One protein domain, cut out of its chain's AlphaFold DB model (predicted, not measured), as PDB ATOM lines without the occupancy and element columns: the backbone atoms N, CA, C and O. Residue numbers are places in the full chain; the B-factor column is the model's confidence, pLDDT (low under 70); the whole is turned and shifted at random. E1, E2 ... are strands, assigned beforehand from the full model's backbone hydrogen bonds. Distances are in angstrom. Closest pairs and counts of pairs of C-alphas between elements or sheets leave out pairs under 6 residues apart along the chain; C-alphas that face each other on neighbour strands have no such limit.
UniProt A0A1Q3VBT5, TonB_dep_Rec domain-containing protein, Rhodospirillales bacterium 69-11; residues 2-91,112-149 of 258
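This is residues 2 to 91 and 112 to 149 of the 258 residues of the protein "TonB_dep_Rec domain-containing protein" of Rhodospirillales bacterium 69-11 (UniProt A0A1Q3VBT5). One long, twisted sheet of five antiparallel strands makes a bent rod, with the long hairpin of E2 and E3 reaching out at one end and the hairpin of E3 and E4 at the other. The turn at residues 44 to 49 sticks out, and the stretch after E5 loops out and then folds back beside E5. The printed part has 128 residues with no named helix and five strands, E1 to E5 along the chain, in that same order across the sheet. The class is all strand; the whole is loose, with a radius of gyration of the C-alphas of 20.1 A, and spans 71 by 31 by 23 A.

E3, residues 49 to 71, is the longest strand at 58.3 A. E2, residues 31 to 44, is 40.8 A long, and E4, residues 76 to 91, 39.3 A. E1, residues 2 to 11, begins at C-alpha 2 (29.003, 45.369, 38.372). E5, residues 112 to 120, ends at C-alpha 120 (45.679, 46.605, 6.726).

E1 to E4 form a meander, each strand the antiparallel neighbour of the one before. E2 and E3 are a hairpin at 161 degrees, with N 36 and O 57 within hydrogen-bond range at 2.8 A. E3 bends by 63 degrees at residue 59, and E4 by 65 degrees at residue 86. N 58 and O 89 of E3 and E4 are 2.7 A apart. Edge strand E1 has N 5 and O 37 of E2 at 2.9 A; edge strand E5 has N 114 and O 90 of E4 at 2.8 A. E1 and E5 are apart.

The C-alphas of Asp 46 and Asn 73, the two farthest apart, are 71.3 A apart. Residues 92 to 111 are not printed, with 5.1 A between C-alphas 91 and 112. The link from E1 to E2 is long. Confidence is under 70 in 29 residues, among them 69 to 76 and 123 to 138.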
ATOM      1  N   ILE A   2      28.535  44.575  39.517       97.38
ATOM      2  CA  ILE A   2      29.003  45.369  38.372       97.38
ATOM      3  C   ILE A   2      30.524  45.275  38.360       97.38
ATOM      4  O   ILE A   2      31.139  45.291  39.427       97.38
ATOM      5  N   TYR A   3      31.123  45.146  37.183       98.06
ATOM      6  CA  TYR A   3      32.571  45.078  37.041       98.06
ATOM      7  C   TYR A   3      33.043  45.830  35.801       98.06
ATOM      8  O   TYR A   3      32.282  46.084  34.866       98.06
ATOM      9  N   GLY A   4      34.331  46.140  35.791       98.06
ATOM     10  CA  GLY A   4      35.052  46.534  34.597       98.06
ATOM     11  C   GLY A   4      36.524  46.200  34.757       98.06
ATOM     12  O   GLY A   4      37.026  46.130  35.881       98.06
ATOM     13  N   TYR A   5      37.205  45.955  33.646       97.06
ATOM     14  CA  TYR A   5      38.634  45.691  33.660       97.06
ATOM     15  C   TYR A   5      39.326  46.220  32.408       97.06
ATOM     16  O   TYR A   5      38.721  46.426  31.353       97.06
ATOM     17  N   TYR A   6      40.629  46.424  32.564       98.06
ATOM     18  CA  TYR A   6      41.573  46.656  31.487       98.06
ATOM     19  C   TYR A   6      42.627  45.556  31.540       98.06
ATOM     20  O   TYR A   6      43.152  45.246  32.610       98.06
ATOM     21  N   ALA A   7      42.937  44.979  30.387       97.81
ATOM     22  CA  ALA A   7      43.997  43.998  30.250       97.81
ATOM     23  C   ALA A   7      44.817  44.287  28.995       97.81
ATOM     24  O   ALA A   7      44.285  44.715  27.968       97.81
ATOM     25  N   ARG A   8      46.121  44.016  29.070       97.19
ATOM     26  CA  ARG A   8      47.002  44.018  27.905       97.19
ATOM     27  C   ARG A   8      47.523  42.611  27.664       97.19
ATOM     28  O   ARG A   8      48.182  42.039  28.525       97.19
ATOM     29  N   GLY A   9      47.229  42.087  26.483       96.38
ATOM     30  CA  GLY A   9      47.763  40.828  25.984       96.38
ATOM     31  C   GLY A   9      48.814  41.061  24.907       96.38
ATOM     32  O   GLY A   9      48.906  42.147  24.324       96.38
ATOM     33  N   PHE A  10      49.597  40.026  24.629       96.50
ATOM     34  CA  PHE A  10      50.495  40.004  23.486       96.50
ATOM     35  C   PHE A  10      50.621  38.588  22.928       96.50
ATOM     36  O   PHE A  10      50.496  37.606  23.662       96.50
ATOM     37  N   LYS A  11      50.908  38.495  21.634       94.50
ATOM     38  CA  LYS A  11      51.399  37.280  20.986       94.50
ATOM     39  C   LYS A  11      52.849  37.521  20.621       94.50
ATOM     40  O   LYS A  11      53.166  38.552  20.031       94.50
ATOM     41  N   SER A  12      53.737  36.600  20.983       94.12
ATOM     42  CA  SER A  12      55.156  36.750  20.668       94.12
ATOM     43  C   SER A  12      55.384  36.843  19.157       94.12
ATOM     44  O   SER A  12      54.614  36.312  18.354       94.12
ATOM     45  N   GLY A  13      56.472  37.505  18.778       91.75
ATOM     46  CA  GLY A  13      56.981  37.450  17.414       91.75
ATOM     47  C   GLY A  13      57.525  36.062  17.069       91.75
ATOM     48  O   GLY A  13      57.512  35.138  17.889       91.75
ATOM     49  N   GLY A  14      58.030  35.927  15.852       90.62
ATOM     50  CA  GLY A  14      58.557  34.667  15.344       90.62
ATOM     51  C   GLY A  14      59.247  34.840  14.002       90.62
ATOM     52  O   GLY A  14      59.643  35.945  13.641       90.62
ATOM     53  N   PHE A  15      59.395  33.740  13.267       87.12
ATOM     54  CA  PHE A  15      60.016  33.725  11.945       87.12
ATOM     55  C   PHE A  15      59.129  32.998  10.940       87.12
ATOM     56  O   PHE A  15      58.465  32.012  11.267       87.12
ATOM     57  N   ASN A  16      59.141  33.472   9.700       81.94
ATOM     58  CA  ASN A  16      58.465  32.803   8.597       81.94
ATOM     59  C   ASN A  16      59.169  31.482   8.243       81.94
ATOM     60  O   ASN A  16      60.271  31.487   7.700       81.94
ATOM     61  N   GLY A  17      58.532  30.348   8.554       69.88
ATOM     62  CA  GLY A  17      59.081  29.005   8.301       69.88
ATOM     63  C   GLY A  17      58.716  28.400   6.939       69.88
ATOM     64  O   GLY A  17      59.367  27.462   6.487       69.88
ATOM     65  N   ARG A  18      57.694  28.933   6.257       71.88
ATOM     66  CA  ARG A  18      57.251  28.454   4.938       71.88
ATOM     67  C   ARG A  18      57.944  29.244   3.829       71.88
ATOM     68  O   ARG A  18      57.376  30.154   3.239       71.88
ATOM     69  N   VAL A  19      59.205  28.899   3.592       70.06
ATOM     70  CA  VAL A  19      60.113  29.628   2.701       70.06
ATOM     71  C   VAL A  19      60.003  29.087   1.275       70.06
ATOM     72  O   VAL A  19      60.243  27.904   1.048       70.06
ATOM     73  N   THR A  20      59.691  29.942   0.299       69.44
ATOM     74  CA  THR A  20      59.779  29.591  -1.136       69.44
ATOM     75  C   THR A  20      61.020  30.178  -1.809       69.44
ATOM     76  O   THR A  20      61.447  29.707  -2.860       69.44
ATOM     77  N   ARG A  21      61.638  31.187  -1.185       67.06
ATOM     78  CA  ARG A  21      62.886  31.839  -1.606       67.06
ATOM     79  C   ARG A  21      63.535  32.556  -0.424       67.06
ATOM     80  O   ARG A  21      62.864  32.918   0.535       67.06
ATOM     81  N   LYS A  22      64.843  32.823  -0.508       71.62
ATOM     82  CA  LYS A  22      65.650  33.380   0.598       71.62
ATOM     83  C   LYS A  22      65.063  34.646   1.243       71.62
ATOM     84  O   LYS A  22      65.192  34.810   2.447       71.62
ATOM     85  N   SER A  23      64.415  35.522   0.471       69.38
ATOM     86  CA  SER A  23      63.812  36.759   0.991       69.38
ATOM     87  C   SER A  23      62.536  36.550   1.814       69.38
ATOM     88  O   SER A  23      62.057  37.507   2.406       69.38
ATOM     89  N   ASP A  24      61.958  35.346   1.825       67.50
ATOM     90  CA  ASP A  24      60.799  35.030   2.673       67.50
ATOM     91  C   ASP A  24      61.237  34.729   4.121       67.50
ATOM     92  O   ASP A  24      60.412  34.712   5.032       67.50
ATOM     93  N   ILE A  25      62.542  34.503   4.337       72.44
ATOM     94  CA  ILE A  25      63.129  34.326   5.663       72.44
ATOM     95  C   ILE A  25      63.230  35.699   6.319       72.44
ATOM     96  O   ILE A  25      63.980  36.566   5.871       72.44
ATOM     97  N   GLY A  26      62.513  35.875   7.417       77.19
ATOM     98  CA  GLY A  26      62.574  37.096   8.199       77.19
ATOM     99  C   GLY A  26      61.773  36.980   9.487       77.19
ATOM    100  O   GLY A  26      60.842  36.162   9.558       77.19
ATOM    101  N   PRO A  27      62.150  37.758  10.513       85.06
ATOM    102  CA  PRO A  27      61.365  37.857  11.724       85.06
ATOM    103  C   PRO A  27      60.068  38.630  11.465       85.06
ATOM    104  O   PRO A  27      60.000  39.489  10.586       85.06
ATOM    105  N   PHE A  28      59.065  38.366  12.288       88.19
ATOM    106  CA  PHE A  28      57.920  39.239  12.503       88.19
ATOM    107  C   PHE A  28      57.837  39.585  13.993       88.19
ATOM    108  O   PHE A  28      58.223  38.796  14.862       88.19
ATOM    109  N   ASN A  29      57.365  40.789  14.286       92.19
ATOM    110  CA  ASN A  29      57.300  41.350  15.628       92.19
ATOM    111  C   ASN A  29      56.149  40.739  16.448       92.19
ATOM    112  O   ASN A  29      55.212  40.155  15.887       92.19
ATOM    113  N   PRO A  30      56.181  40.872  17.785       92.88
ATOM    114  CA  PRO A  30      55.016  40.599  18.619       92.88
ATOM    115  C   PRO A  30      53.806  41.449  18.213       92.88
ATOM    116  O   PRO A  30      53.976  42.582  17.772       92.88
ATOM    117  N   GLU A  31      52.601  40.916  18.406       95.12
ATOM    118  CA  GLU A  31      51.354  41.689  18.322       95.12
ATOM    119  C   GLU A  31      50.821  41.969  19.727       95.12
ATOM    120  O   GLU A  31      51.064  41.189  20.653       95.12
ATOM    121  N   TYR A  32      50.077  43.058  19.895       96.56
ATOM    122  CA  TYR A  32      49.529  43.462  21.188       96.56
ATOM    123  C   TYR A  32      48.030  43.711  21.097       96.56
ATOM    124  O   TYR A  32      47.534  44.237  20.103       96.56
ATOM    125  N   VAL A  33      47.318  43.419  22.183       97.50
ATOM    126  CA  VAL A  33      45.903  43.757  22.330       97.50
ATOM    127  C   VAL A  33      45.679  44.499  23.638       97.50
ATOM    128  O   VAL A  33      46.134  44.073  24.697       97.50
ATOM    129  N   ASN A  34      44.988  45.633  23.554       98.00
ATOM    130  CA  ASN A  34      44.447  46.337  24.710       98.00
ATOM    131  C   ASN A  34      42.948  46.054  24.784       98.00
ATOM    132  O   ASN A  34      42.212  46.458  23.881       98.00
ATOM    133  N   SER A  35      42.522  45.386  25.848       98.19
ATOM    134  CA  SER A  35      41.145  44.962  26.081       98.19
ATOM    135  C   SER A  35      40.522  45.780  27.200       98.19
ATOM    136  O   SER A  35      41.090  45.894  28.285       98.19
ATOM    137  N   PHE A  36      39.349  46.335  26.924       98.56
ATOM    138  CA  PHE A  36      38.504  47.038  27.877       98.56
ATOM    139  C   PHE A  36      37.159  46.327  27.917       98.56
ATOM    140  O   PHE A  36      36.554  46.109  26.867       98.56
ATOM    141  N   GLU A  37      36.672  46.003  29.106       98.44
ATOM    142  CA  GLU A  37      35.353  45.402  29.282       98.44
ATOM    143  C   GLU A  37      34.662  46.011  30.494       98.44
ATOM    144  O   GLU A  37      35.297  46.309  31.508       98.44
ATOM    145  N   ALA A  38      33.349  46.180  30.392       98.62
ATOM    146  CA  ALA A  38      32.484  46.503  31.512       98.62
ATOM    147  C   ALA A  38      31.229  45.638  31.435       98.62
ATOM    148  O   ALA A  38      30.716  45.376  30.347       98.62
ATOM    149  N   GLY A  39      30.718  45.206  32.581       98.56
ATOM    150  CA  GLY A  39      29.583  44.300  32.594       98.56
ATOM    151  C   GLY A  39      28.851  44.219  33.918       98.56
ATOM    152  O   GLY A  39      29.275  44.730  34.958       98.56
ATOM    153  N   VAL A  40      27.715  43.542  33.849       98.44
ATOM    154  CA  VAL A  40      26.838  43.253  34.975       98.44
ATOM    155  C   VAL A  40      26.625  41.748  35.055       98.44
ATOM    156  O   VAL A  40      26.500  41.066  34.037       98.44
ATOM    157  N   LYS A  41      26.573  41.238  36.279       98.12
ATOM    158  CA  LYS A  41      26.166  39.869  36.595       98.12
ATOM    159  C   LYS A  41      25.111  39.924  37.681       98.12
ATOM    160  O   LYS A  41      25.350  40.550  38.721       98.12
ATOM    161  N   SER A  42      23.975  39.291  37.446       97.75
ATOM    162  CA  SER A  42      22.808  39.408  38.312       97.75
ATOM    163  C   SER A  42      22.144  38.054  38.502       97.75
ATOM    164  O   SER A  42      21.835  37.379  37.522       97.75
ATOM    165  N   ASP A  43      21.877  37.708  39.758       97.62
ATOM    166  CA  ASP A  43      20.955  36.648  40.150       97.62
ATOM    167  C   ASP A  43      19.686  37.323  40.694       97.62
ATOM    168  O   ASP A  43      19.748  38.214  41.542       97.62
ATOM    169  N   LEU A  44      18.541  36.965  40.126       96.44
ATOM    170  CA  LEU A  44      17.236  37.590  40.322       96.44
ATOM    171  C   LEU A  44      16.195  36.500  40.616       96.44
ATOM    172  O   LEU A  44      16.426  35.323  40.334       96.44
ATOM    173  N   LEU A  45      15.027  36.909  41.125       96.38
ATOM    174  CA  LEU A  45      13.879  36.022  41.370       96.38
ATOM    175  C   LEU A  45      14.254  34.803  42.233       96.38
ATOM    176  O   LEU A  45      14.017  33.672  41.825       96.38
ATOM    177  N   ASP A  46      14.913  35.026  43.373       94.81
ATOM    178  CA  ASP A  46      15.381  33.957  44.270       94.81
ATOM    179  C   ASP A  46      16.257  32.908  43.557       94.81
ATOM    180  O   ASP A  46      16.091  31.701  43.717       94.81
ATOM    181  N   ASN A  47      17.207  33.387  42.742       94.56
ATOM    182  CA  ASN A  47      18.113  32.590  41.900       94.56
ATOM    183  C   ASN A  47      17.438  31.828  40.749       94.56
ATOM    184  O   ASN A  47      18.064  30.973  40.122       94.56
ATOM    185  N   ARG A  48      16.186  32.154  40.413       97.00
ATOM    186  CA  ARG A  48      15.485  31.562  39.264       97.00
ATOM    187  C   ARG A  48      15.768  32.271  37.948       97.00
ATOM    188  O   ARG A  48      15.357  31.772  36.903       97.00
ATOM    189  N   LEU A  49      16.442  33.418  37.970       98.19
ATOM    190  CA  LEU A  49      16.885  34.126  36.775       98.19
ATOM    191  C   LEU A  49      18.308  34.644  36.965       98.19
ATOM    192  O   LEU A  49      18.549  35.536  37.772       98.19
ATOM    193  N   ARG A  50      19.236  34.144  36.156       98.38
ATOM    194  CA  ARG A  50      20.583  34.690  36.011       98.38
ATOM    195  C   ARG A  50      20.671  35.486  34.721       98.38
ATOM    196  O   ARG A  50      20.421  34.947  33.645       98.38
ATOM    197  N   LEU A  51      21.058  36.750  34.818       98.44
ATOM    198  CA  LEU A  51      21.267  37.637  33.679       98.44
ATOM    199  C   LEU A  51      22.661  38.253  33.765       98.44
ATOM    200  O   LEU A  51      22.996  38.915  34.747       98.44
ATOM    201  N   ASN A  52      23.447  38.073  32.709       98.56
ATOM    202  CA  ASN A  52      24.731  38.739  32.544       98.56
ATOM    203  C   ASN A  52      24.745  39.498  31.224       98.56
ATOM    204  O   ASN A  52      24.223  39.016  30.217       98.56
ATOM    205  N   ALA A  53      25.376  40.662  31.233       98.56
ATOM    206  CA  ALA A  53      25.632  41.430  30.029       98.56
ATOM    207  C   ALA A  53      26.988  42.121  30.142       98.56
ATOM    208  O   ALA A  53      27.353  42.593  31.221       98.56
ATOM    209  N   SER A  54      27.715  42.208  29.037       98.62
ATOM    210  CA  SER A  54      28.981  42.924  28.951       98.62
ATOM    211  C   SER A  54      29.064  43.720  27.656       98.62
ATOM    212  O   SER A  54      28.448  43.389  26.642       98.62
ATOM    213  N   ILE A  55      29.831  44.801  27.710       98.75
ATOM    214  CA  ILE A  55      30.298  45.544  26.551       98.75
ATOM    215  C   ILE A  55      31.817  45.491  26.547       98.75
ATOM    216  O   ILE A  55      32.449  45.590  27.602       98.75
ATOM    217  N   PHE A  56      32.409  45.354  25.368       98.62
ATOM    218  CA  PHE A  56      33.855  45.243  25.240       98.62
ATOM    219  C   PHE A  56      34.397  46.045  24.062       98.62
ATOM    220  O   PHE A  56      33.703  46.316  23.078       98.62
ATOM    221  N   LEU A  57      35.671  46.408  24.176       98.62
ATOM    222  CA  LEU A  57      36.471  47.064  23.156       98.62
ATOM    223  C   LEU A  57      37.892  46.500  23.206       98.62
ATOM    224  O   LEU A  57      38.596  46.662  24.200       98.62
ATOM    225  N   ASN A  58      38.335  45.908  22.106       98.31
ATOM    226  CA  ASN A  58      39.695  45.435  21.910       98.31
ATOM    227  C   ASN A  58      40.358  46.237  20.796       98.31
ATOM    228  O   ASN A  58      39.806  46.379  19.703       98.31
ATOM    229  N   LYS A  59      41.563  46.735  21.070       97.88
ATOM    230  CA  LYS A  59      42.407  47.428  20.093       97.88
ATOM    231  C   LYS A  59      43.671  46.620  19.859       97.88
ATOM    232  O   LYS A  59      44.519  46.541  20.752       97.88
ATOM    233  N   TRP A  60      43.784  46.056  18.666       96.25
ATOM    234  CA  TRP A  60      44.934  45.287  18.210       96.25
ATOM    235  C   TRP A  60      45.950  46.194  17.525       96.25
ATOM    236  O   TRP A  60      45.602  47.054  16.711       96.25
ATOM    237  N   GLN A  61      47.214  45.986  17.867       94.12
ATOM    238  CA  GLN A  61      48.367  46.697  17.328       94.12
ATOM    239  C   GLN A  61      49.382  45.682  16.819       94.12
ATOM    240  O   GLN A  61      49.531  44.613  17.417       94.12
ATOM    241  N   ASP A  62      50.064  46.032  15.730       90.94
ATOM    242  CA  ASP A  62      51.059  45.179  15.078       90.94
ATOM    243  C   ASP A  62      50.514  43.773  14.772       90.94
ATOM    244  O   ASP A  62      51.204  42.772  14.955       90.94
ATOM    245  N   MET A  63      49.257  43.690  14.328       90.81
ATOM    246  CA  MET A  63      48.538  42.438  14.107       90.81
ATOM    247  C   MET A  63      49.287  41.557  13.105       90.81
ATOM    248  O   MET A  63      49.561  41.973  11.974       90.81
ATOM    249  N   GLN A  64      49.590  40.329  13.519       90.75
ATOM    250  CA  GLN A  64      50.231  39.313  12.698       90.75
ATOM    251  C   GLN A  64      49.190  38.697  11.764       90.75
ATOM    252  O   GLN A  64      48.354  37.894  12.179       90.75
ATOM    253  N   VAL A  65      49.256  39.043  10.480       87.25
ATOM    254  CA  VAL A  65      48.355  38.511   9.456       87.25
ATOM    255  C   VAL A  65      49.129  37.597   8.519       87.25
ATOM    256  O   VAL A  65      50.131  38.000   7.925       87.25
ATOM    257  N   THR A  66      48.640  36.369   8.367       85.56
ATOM    258  CA  THR A  66      49.110  35.447   7.332       85.56
ATOM    259  C   THR A  66      48.553  35.890   5.989       85.56
ATOM    260  O   THR A  66      47.341  35.927   5.797       85.56
ATOM    261  N   GLN A  67      49.436  36.207   5.052       78.88
ATOM    262  CA  GLN A  67      49.076  36.646   3.714       78.88
ATOM    263  C   GLN A  67      49.554  35.649   2.669       78.88
ATOM    264  O   GLN A  67      50.682  35.149   2.733       78.88
ATOM    265  N   SER A  68      48.708  35.408   1.672       74.44
ATOM    266  CA  SER A  68      49.100  34.702   0.455       74.44
ATOM    267  C   SER A  68      49.828  35.667  -0.474       74.44
ATOM    268  O   SER A  68      49.310  36.724  -0.835       74.44
ATOM    269  N   VAL A  69      51.042  35.306  -0.870       69.94
ATOM    270  CA  VAL A  69      51.870  36.077  -1.795       69.94
ATOM    271  C   VAL A  69      52.261  35.197  -2.972       69.94
ATOM    272  O   VAL A  69      52.870  34.147  -2.808       69.94
ATOM    273  N   TYR A  70      51.936  35.641  -4.182       68.38
ATOM    274  CA  TYR A  70      52.346  34.970  -5.412       68.38
ATOM    275  C   TYR A  70      53.627  35.618  -5.918       68.38
ATOM    276  O   TYR A  70      53.716  36.850  -6.002       68.38
ATOM    277  N   ARG A  71      54.660  34.808  -6.159       66.81
ATOM    278  CA  ARG A  71      56.013  35.283  -6.479       66.81
ATOM    279  C   ARG A  71      56.683  34.362  -7.501       66.81
ATOM    280  O   ARG A  71      56.473  33.157  -7.469       66.81
ATOM    281  N   GLY A  72      57.531  34.925  -8.363       61.84
ATOM    282  CA  GLY A  72      58.240  34.181  -9.416       61.84
ATOM    283  C   GLY A  72      57.541  34.225 -10.780       61.84
ATOM    284  O   GLY A  72      56.461  34.796 -10.913       61.84
ATOM    285  N   ASN A  73      58.196  33.654 -11.796       63.44
ATOM    286  CA  ASN A  73      57.645  33.446 -13.135       63.44
ATOM    287  C   ASN A  73      58.004  32.016 -13.602       63.44
ATOM    288  O   ASN A  73      59.169  31.791 -13.941       63.44
ATOM    289  N   PRO A  74      57.069  31.045 -13.581       67.44
ATOM    290  CA  PRO A  74      55.647  31.201 -13.264       67.44
ATOM    291  C   PRO A  74      55.386  31.506 -11.770       67.44
ATOM    292  O   PRO A  74      56.240  31.211 -10.930       67.44
ATOM    293  N   PRO A  75      54.234  32.113 -11.419       65.25
ATOM    294  CA  PRO A  75      53.910  32.460 -10.038       65.25
ATOM    295  C   PRO A  75      53.756  31.216  -9.160       65.25
ATOM    296  O   PRO A  75      52.929  30.348  -9.434       65.25
ATOM    297  N   VAL A  76      54.513  31.156  -8.067       68.31
ATOM    298  CA  VAL A  76      54.363  30.147  -7.016       68.31
ATOM    299  C   VAL A  76      53.642  30.783  -5.833       68.31
ATOM    300  O   VAL A  76      53.982  31.894  -5.414       68.31
ATOM    301  N   ALA A  77      52.632  30.089  -5.306       70.12
ATOM    302  CA  ALA A  77      51.933  30.505  -4.099       70.12
ATOM    303  C   ALA A  77      52.840  30.311  -2.877       70.12
ATOM    304  O   ALA A  77      53.275  29.199  -2.572       70.12
ATOM    305  N   ALA A  78      53.104  31.397  -2.167       71.69
ATOM    306  CA  ALA A  78      53.820  31.412  -0.904       71.69
ATOM    307  C   ALA A  78      52.943  32.058   0.172       71.69
ATOM    308  O   ALA A  78      51.967  32.746  -0.122       71.69
ATOM    309  N   SER A  79      53.280  31.820   1.436       75.56
ATOM    310  CA  SER A  79      52.562  32.396   2.568       75.56
ATOM    311  C   SER A  79      53.558  33.030   3.520       75.56
ATOM    312  O   SER A  79      54.587  32.432   3.829       75.56
ATOM    313  N   THR A  80      53.263  34.249   3.952       79.25
ATOM    314  CA  THR A  80      54.116  35.010   4.862       79.25
ATOM    315  C   THR A  80      53.267  35.690   5.924       79.25
ATOM    316  O   THR A  80      52.167  36.162   5.650       79.25
ATOM    317  N   ILE A  81      53.772  35.717   7.149       84.44
ATOM    318  CA  ILE A  81      53.210  36.441   8.278       84.44
ATOM    319  C   ILE A  81      53.872  37.812   8.318       84.44
ATOM    320  O   ILE A  81      55.103  37.910   8.347       84.44
ATOM    321  N   LEU A  82      53.045  38.853   8.343       82.81
ATOM    322  CA  LEU A  82      53.466  40.245   8.461       82.81
ATOM    323  C   LEU A  82      52.682  40.934   9.582       82.81
ATOM    324  O   LEU A  82      51.477  40.709   9.715       82.81
ATOM    325  N   ASN A  83      53.342  41.818  10.335       84.56
ATOM    326  CA  ASN A  83      52.689  42.771  11.244       84.56
ATOM    327  C   ASN A  83      52.070  43.905  10.423       84.56
ATOM    328  O   ASN A  83      52.557  45.032  10.412       84.56
ATOM    329  N   ALA A  84      51.069  43.560   9.627       74.62
ATOM    330  CA  ALA A  84      50.577  44.409   8.554       74.62
ATOM    331  C   ALA A  84      49.265  45.107   8.896       74.62
ATOM    332  O   ALA A  84      48.708  45.770   8.021       74.62
ATOM    333  N   GLY A  85      48.748  44.935  10.117       82.56
ATOM    334  CA  GLY A  85      47.449  45.484  10.452       82.56
ATOM    335  C   GLY A  85      47.280  46.013  11.865       82.56
ATOM    336  O   GLY A  85      47.981  45.658  12.810       82.56
ATOM    337  N   ARG A  86      46.267  46.858  11.990       93.56
ATOM    338  CA  ARG A  86      45.621  47.248  13.236       93.56
ATOM    339  C   ARG A  86      44.152  46.900  13.102       93.56
ATOM    340  O   ARG A  86      43.584  46.994  12.015       93.56
ATOM    341  N   SER A  87      43.526  46.492  14.192       96.25
ATOM    342  CA  SER A  87      42.093  46.229  14.175       96.25
ATOM    343  C   SER A  87      41.430  46.647  15.467       96.25
ATOM    344  O   SER A  87      42.012  46.576  16.553       96.25
ATOM    345  N   THR A  88      40.174  47.047  15.336       97.88
ATOM    346  CA  THR A  88      39.302  47.311  16.465       97.88
ATOM    347  C   THR A  88      38.169  46.302  16.435       97.88
ATOM    348  O   THR A  88      37.475  46.145  15.426       97.88
ATOM    349  N   THR A  89      37.966  45.614  17.558       98.19
ATOM    350  CA  THR A  89      36.775  44.794  17.778       98.19
ATOM    351  C   THR A  89      36.008  45.322  18.972       98.19
ATOM    352  O   THR A  89      36.578  45.617  20.018       98.19
ATOM    353  N   ARG A  90      34.704  45.495  18.817       98.56
ATOM    354  CA  ARG A  90      33.825  45.961  19.884       98.56
ATOM    355  C   ARG A  90      32.485  45.277  19.782       98.56
ATOM    356  O   ARG A  90      32.051  44.905  18.690       98.56
ATOM    357  N   GLY A  91      31.821  45.141  20.911       98.62
ATOM    358  CA  GLY A  91      30.598  44.376  20.926       98.62
ATOM    359  C   GLY A  91      29.873  44.394  22.246       98.62
ATOM    360  O   GLY A  91      30.271  45.062  23.204       98.62
ATOM    361  N   TYR A 112      26.661  40.714  19.745       98.75
ATOM    362  CA  TYR A 112      26.894  41.646  18.647       98.75
ATOM    363  C   TYR A 112      28.387  41.938  18.525       98.75
ATOM    364  O   TYR A 112      29.010  42.308  19.519       98.75
ATOM    365  N   LEU A 113      28.943  41.845  17.317       98.75
ATOM    366  CA  LEU A 113      30.356  42.096  17.049       98.75
ATOM    367  C   LEU A 113      30.564  43.003  15.830       98.75
ATOM    368  O   LEU A 113      30.309  42.641  14.675       98.75
ATOM    369  N   ASP A 114      31.143  44.168  16.092       98.38
ATOM    370  CA  ASP A 114      31.726  45.052  15.094       98.38
ATOM    371  C   ASP A 114      33.250  44.896  15.136       98.38
ATOM    372  O   ASP A 114      33.911  45.349  16.068       98.38
ATOM    373  N   ALA A 115      33.798  44.181  14.155       97.69
ATOM    374  CA  ALA A 115      35.217  43.858  14.055       97.69
ATOM    375  C   ALA A 115      35.739  44.300  12.690       97.69
ATOM    376  O   ALA A 115      35.322  43.753  11.662       97.69
ATOM    377  N   VAL A 116      36.630  45.290  12.687       96.94
ATOM    378  CA  VAL A 116      37.142  45.948  11.480       96.94
ATOM    379  C   VAL A 116      38.660  46.081  11.512       96.94
ATOM    380  O   VAL A 116      39.257  46.269  12.572       96.94
ATOM    381  N   TYR A 117      39.283  45.975  10.340       95.25
ATOM    382  CA  TYR A 117      40.668  46.385  10.148       95.25
ATOM    383  C   TYR A 117      40.710  47.913  10.139       95.25
ATOM    384  O   TYR A 117      40.095  48.541   9.278       95.25
ATOM    385  N   ASP A 118      41.411  48.504  11.100       94.62
ATOM    386  CA  ASP A 118      41.651  49.948  11.140       94.62
ATOM    387  C   ASP A 118      42.701  50.328  10.092       94.62
ATOM    388  O   ASP A 118      42.550  51.315   9.382       94.62
ATOM    389  N   GLU A 119      43.738  49.497   9.983       91.44
ATOM    390  CA  GLU A 119      44.797  49.573   8.981       91.44
ATOM    391  C   GLU A 119      45.095  48.148   8.522       91.44
ATOM    392  O   GLU A 119      45.254  47.269   9.372       91.44
ATOM    393  N   PHE A 120      45.168  47.885   7.217       88.44
ATOM    394  CA  PHE A 120      45.679  46.605   6.726       88.44
ATOM    395  C   PHE A 120      46.197  46.680   5.285       88.44
ATOM    396  O   PHE A 120      45.419  46.844   4.350       88.44
ATOM    397  N   LEU A 121      47.504  46.479   5.098       83.19
ATOM    398  CA  LEU A 121      48.144  46.459   3.779       83.19
ATOM    399  C   LEU A 121      48.585  45.045   3.375       83.19
ATOM    400  O   LEU A 121      49.257  44.335   4.129       83.19
ATOM    401  N   SER A 122      48.254  44.633   2.150       76.69
ATOM    402  CA  SER A 122      48.747  43.370   1.597       76.69
ATOM    403  C   SER A 122      50.201  43.520   1.120       76.69
ATOM    404  O   SER A 122      50.460  44.172   0.111       76.69
ATOM    405  N   GLY A 123      51.177  42.918   1.789       68.62
ATOM    406  CA  GLY A 123      52.600  43.022   1.453       68.62
ATOM    407  C   GLY A 123      53.262  44.324   1.921       68.62
ATOM    408  O   GLY A 123      52.783  44.986   2.831       68.62
ATOM    409  N   SER A 124      54.401  44.661   1.309       57.34
ATOM    410  CA  SER A 124      55.300  45.755   1.720       57.34
ATOM    411  C   SER A 124      55.576  46.782   0.605       57.34
ATOM    412  O   SER A 124      56.636  47.404   0.572       57.34
ATOM    413  N   GLY A 125      54.657  46.900  -0.355       59.25
ATOM    414  CA  GLY A 125      54.797  47.703  -1.569       59.25
ATOM    415  C   GLY A 125      54.023  49.026  -1.544       59.25
ATOM    416  O   GLY A 125      53.367  49.358  -0.560       59.25
ATOM    417  N   ALA A 126      54.074  49.784  -2.642       59.66
ATOM    418  CA  ALA A 126      53.245  50.981  -2.803       59.66
ATOM    419  C   ALA A 126      51.767  50.590  -2.968       59.66
ATOM    420  O   ALA A 126      51.464  49.567  -3.583       59.66
ATOM    421  N   VAL A 127      50.838  51.393  -2.443       65.75
ATOM    422  CA  VAL A 127      49.401  51.133  -2.625       65.75
ATOM    423  C   VAL A 127      49.049  51.271  -4.107       65.75
ATOM    424  O   VAL A 127      49.303  52.311  -4.713       65.75
ATOM    425  N   CYS A 128      48.464  50.227  -4.689       68.25
ATOM    426  CA  CYS A 128      48.046  50.203  -6.091       68.25
ATOM    427  C   CYS A 128      46.540  49.922  -6.201       68.25
ATOM    428  O   CYS A 128      45.987  49.241  -5.330       68.25
ATOM    429  N   PRO A 129      45.868  50.366  -7.282       64.88
ATOM    430  CA  PRO A 129      44.486  49.982  -7.549       64.88
ATOM    431  C   PRO A 129      44.340  48.451  -7.575       64.88
ATOM    432  O   PRO A 129      45.233  47.775  -8.096       64.88
ATOM    433  N   PRO A 130      43.250  47.883  -7.028       61.81
ATOM    434  CA  PRO A 130      43.025  46.445  -7.084       61.81
ATOM    435  C   PRO A 130      42.866  46.007  -8.544       61.81
ATOM    436  O   PRO A 130      41.987  46.507  -9.248       61.81
ATOM    437  N   LEU A 131      43.709  45.079  -9.003       58.97
ATOM    438  CA  LEU A 131      43.558  44.468 -10.325       58.97
ATOM    439  C   LEU A 131      42.814  43.124 -10.211       58.97
ATOM    440  O   LEU A 131      43.139  42.338  -9.323       58.97
ATOM    441  N   PRO A 132      41.846  42.820 -11.102       47.97
ATOM    442  CA  PRO A 132      40.982  41.639 -10.972       47.97
ATOM    443  C   PRO A 132      41.686  40.278 -11.040       47.97
ATOM    444  O   PRO A 132      41.107  39.280 -10.625       47.97
ATOM    445  N   SER A 133      42.893  40.207 -11.607       50.62
ATOM    446  CA  SER A 133      43.530  38.934 -11.978       50.62
ATOM    447  C   SER A 133      44.959  38.764 -11.460       50.62
ATOM    448  O   SER A 133      45.363  37.637 -11.182       50.62
ATOM    449  N   TYR A 134      45.731  39.846 -11.311       55.84
ATOM    450  CA  TYR A 134      47.092  39.794 -10.770       55.84
ATOM    451  C   TYR A 134      47.581  41.184 -10.348       55.84
ATOM    452  O   TYR A 134      47.581  42.116 -11.152       55.84
ATOM    453  N   GLN A 135      48.041  41.314  -9.102       63.16
ATOM    454  CA  GLN A 135      48.684  42.533  -8.614       63.16
ATOM    455  C   GLN A 135      50.186  42.491  -8.980       63.16
ATOM    456  O   GLN A 135      50.847  41.493  -8.673       63.16
ATOM    457  N   PRO A 136      50.764  43.537  -9.609       60.16
ATOM    458  CA  PRO A 136      52.185  43.574  -9.925       60.16
ATOM    459  C   PRO A 136      53.052  43.386  -8.667       60.16
ATOM    460  O   PRO A 136      52.673  43.833  -7.578       60.16
ATOM    461  N   PRO A 137      54.240  42.765  -8.781       61.66
ATOM    462  CA  PRO A 137      55.193  42.715  -7.679       61.66
ATOM    463  C   PRO A 137      55.503  44.127  -7.161       61.66
ATOM    464  O   PRO A 137      55.814  45.015  -7.947       61.66
ATOM    465  N   GLY A 138      55.429  44.333  -5.842       62.38
ATOM    466  CA  GLY A 138      55.651  45.649  -5.226       62.38
ATOM    467  C   GLY A 138      54.399  46.521  -5.090       62.38
ATOM    468  O   GLY A 138      54.516  47.657  -4.641       62.38
ATOM    469  N   CYS A 139      53.222  45.987  -5.417       70.00
ATOM    470  CA  CYS A 139      51.940  46.612  -5.118       70.00
ATOM    471  C   CYS A 139      51.305  46.038  -3.849       70.00
ATOM    472  O   CYS A 139      51.267  44.819  -3.654       70.00
ATOM    473  N   SER A 140      50.739  46.923  -3.035       76.00
ATOM    474  CA  SER A 140      49.934  46.599  -1.863       76.00
ATOM    475  C   SER A 140      48.474  46.976  -2.081       76.00
ATOM    476  O   SER A 140      48.169  47.983  -2.719       76.00
ATOM    477  N   ILE A 141      47.569  46.137  -1.582       79.44
ATOM    478  CA  ILE A 141      46.133  46.402  -1.530       79.44
ATOM    479  C   ILE A 141      45.811  46.848  -0.112       79.44
ATOM    480  O   ILE A 141      46.239  46.206   0.849       79.44
ATOM    481  N   ASP A 142      45.060  47.937  -0.000       85.75
ATOM    482  CA  ASP A 142      44.530  48.405   1.271       85.75
ATOM    483  C   ASP A 142      43.186  47.726   1.569       85.75
ATOM    484  O   ASP A 142      42.224  47.811   0.800       85.75
ATOM    485  N   TYR A 143      43.147  47.010   2.684       88.00
ATOM    486  CA  TYR A 143      41.980  46.317   3.213       88.00
ATOM    487  C   TYR A 143      41.414  47.004   4.465       88.00
ATOM    488  O   TYR A 143      40.538  46.443   5.128       88.00
ATOM    489  N   SER A 144      41.870  48.214   4.788       91.69
ATOM    490  CA  SER A 144      41.324  49.030   5.876       91.69
ATOM    491  C   SER A 144      39.822  49.271   5.692       91.69
ATOM    492  O   SER A 144      39.297  49.344   4.578       91.69
ATOM    493  N   GLY A 145      39.088  49.329   6.801       93.31
ATOM    494  CA  GLY A 145      37.627  49.425   6.831       93.31
ATOM    495  C   GLY A 145      36.894  48.117   6.516       93.31
ATOM    496  O   GLY A 145      35.682  48.024   6.733       93.31
ATOM    497  N   ARG A 146      37.591  47.074   6.046       93.50
ATOM    498  CA  ARG A 146      36.987  45.750   5.879       93.50
ATOM    499  C   ARG A 146      36.810  45.067   7.223       93.50
ATOM    500  O   ARG A 146      37.517  45.317   8.194       93.50
ATOM    501  N   ARG A 147      35.845  44.157   7.258       95.12
ATOM    502  CA  ARG A 147      35.562  43.335   8.434       95.12
ATOM    503  C   ARG A 147      36.572  42.208   8.574       95.12
ATOM    504  O   ARG A 147      36.982  41.631   7.566       95.12
ATOM    505  N   LEU A 148      36.886  41.870   9.821       94.62
ATOM    506  CA  LEU A 148      37.736  40.727  10.139       94.62
ATOM    507  C   LEU A 148      37.130  39.425   9.604       94.62
ATOM    508  O   LEU A 148      35.907  39.232   9.594       94.62
ATOM    509  N   MET A 149      38.015  38.526   9.174       93.19
ATOM    510  CA  MET A 149      37.662  37.150   8.829       93.19
ATOM    511  C   MET A 149      36.995  36.447  10.019       93.19
ATOM    512  O   MET A 149      37.319  36.704  11.177       93.19
TER     513      MET A 149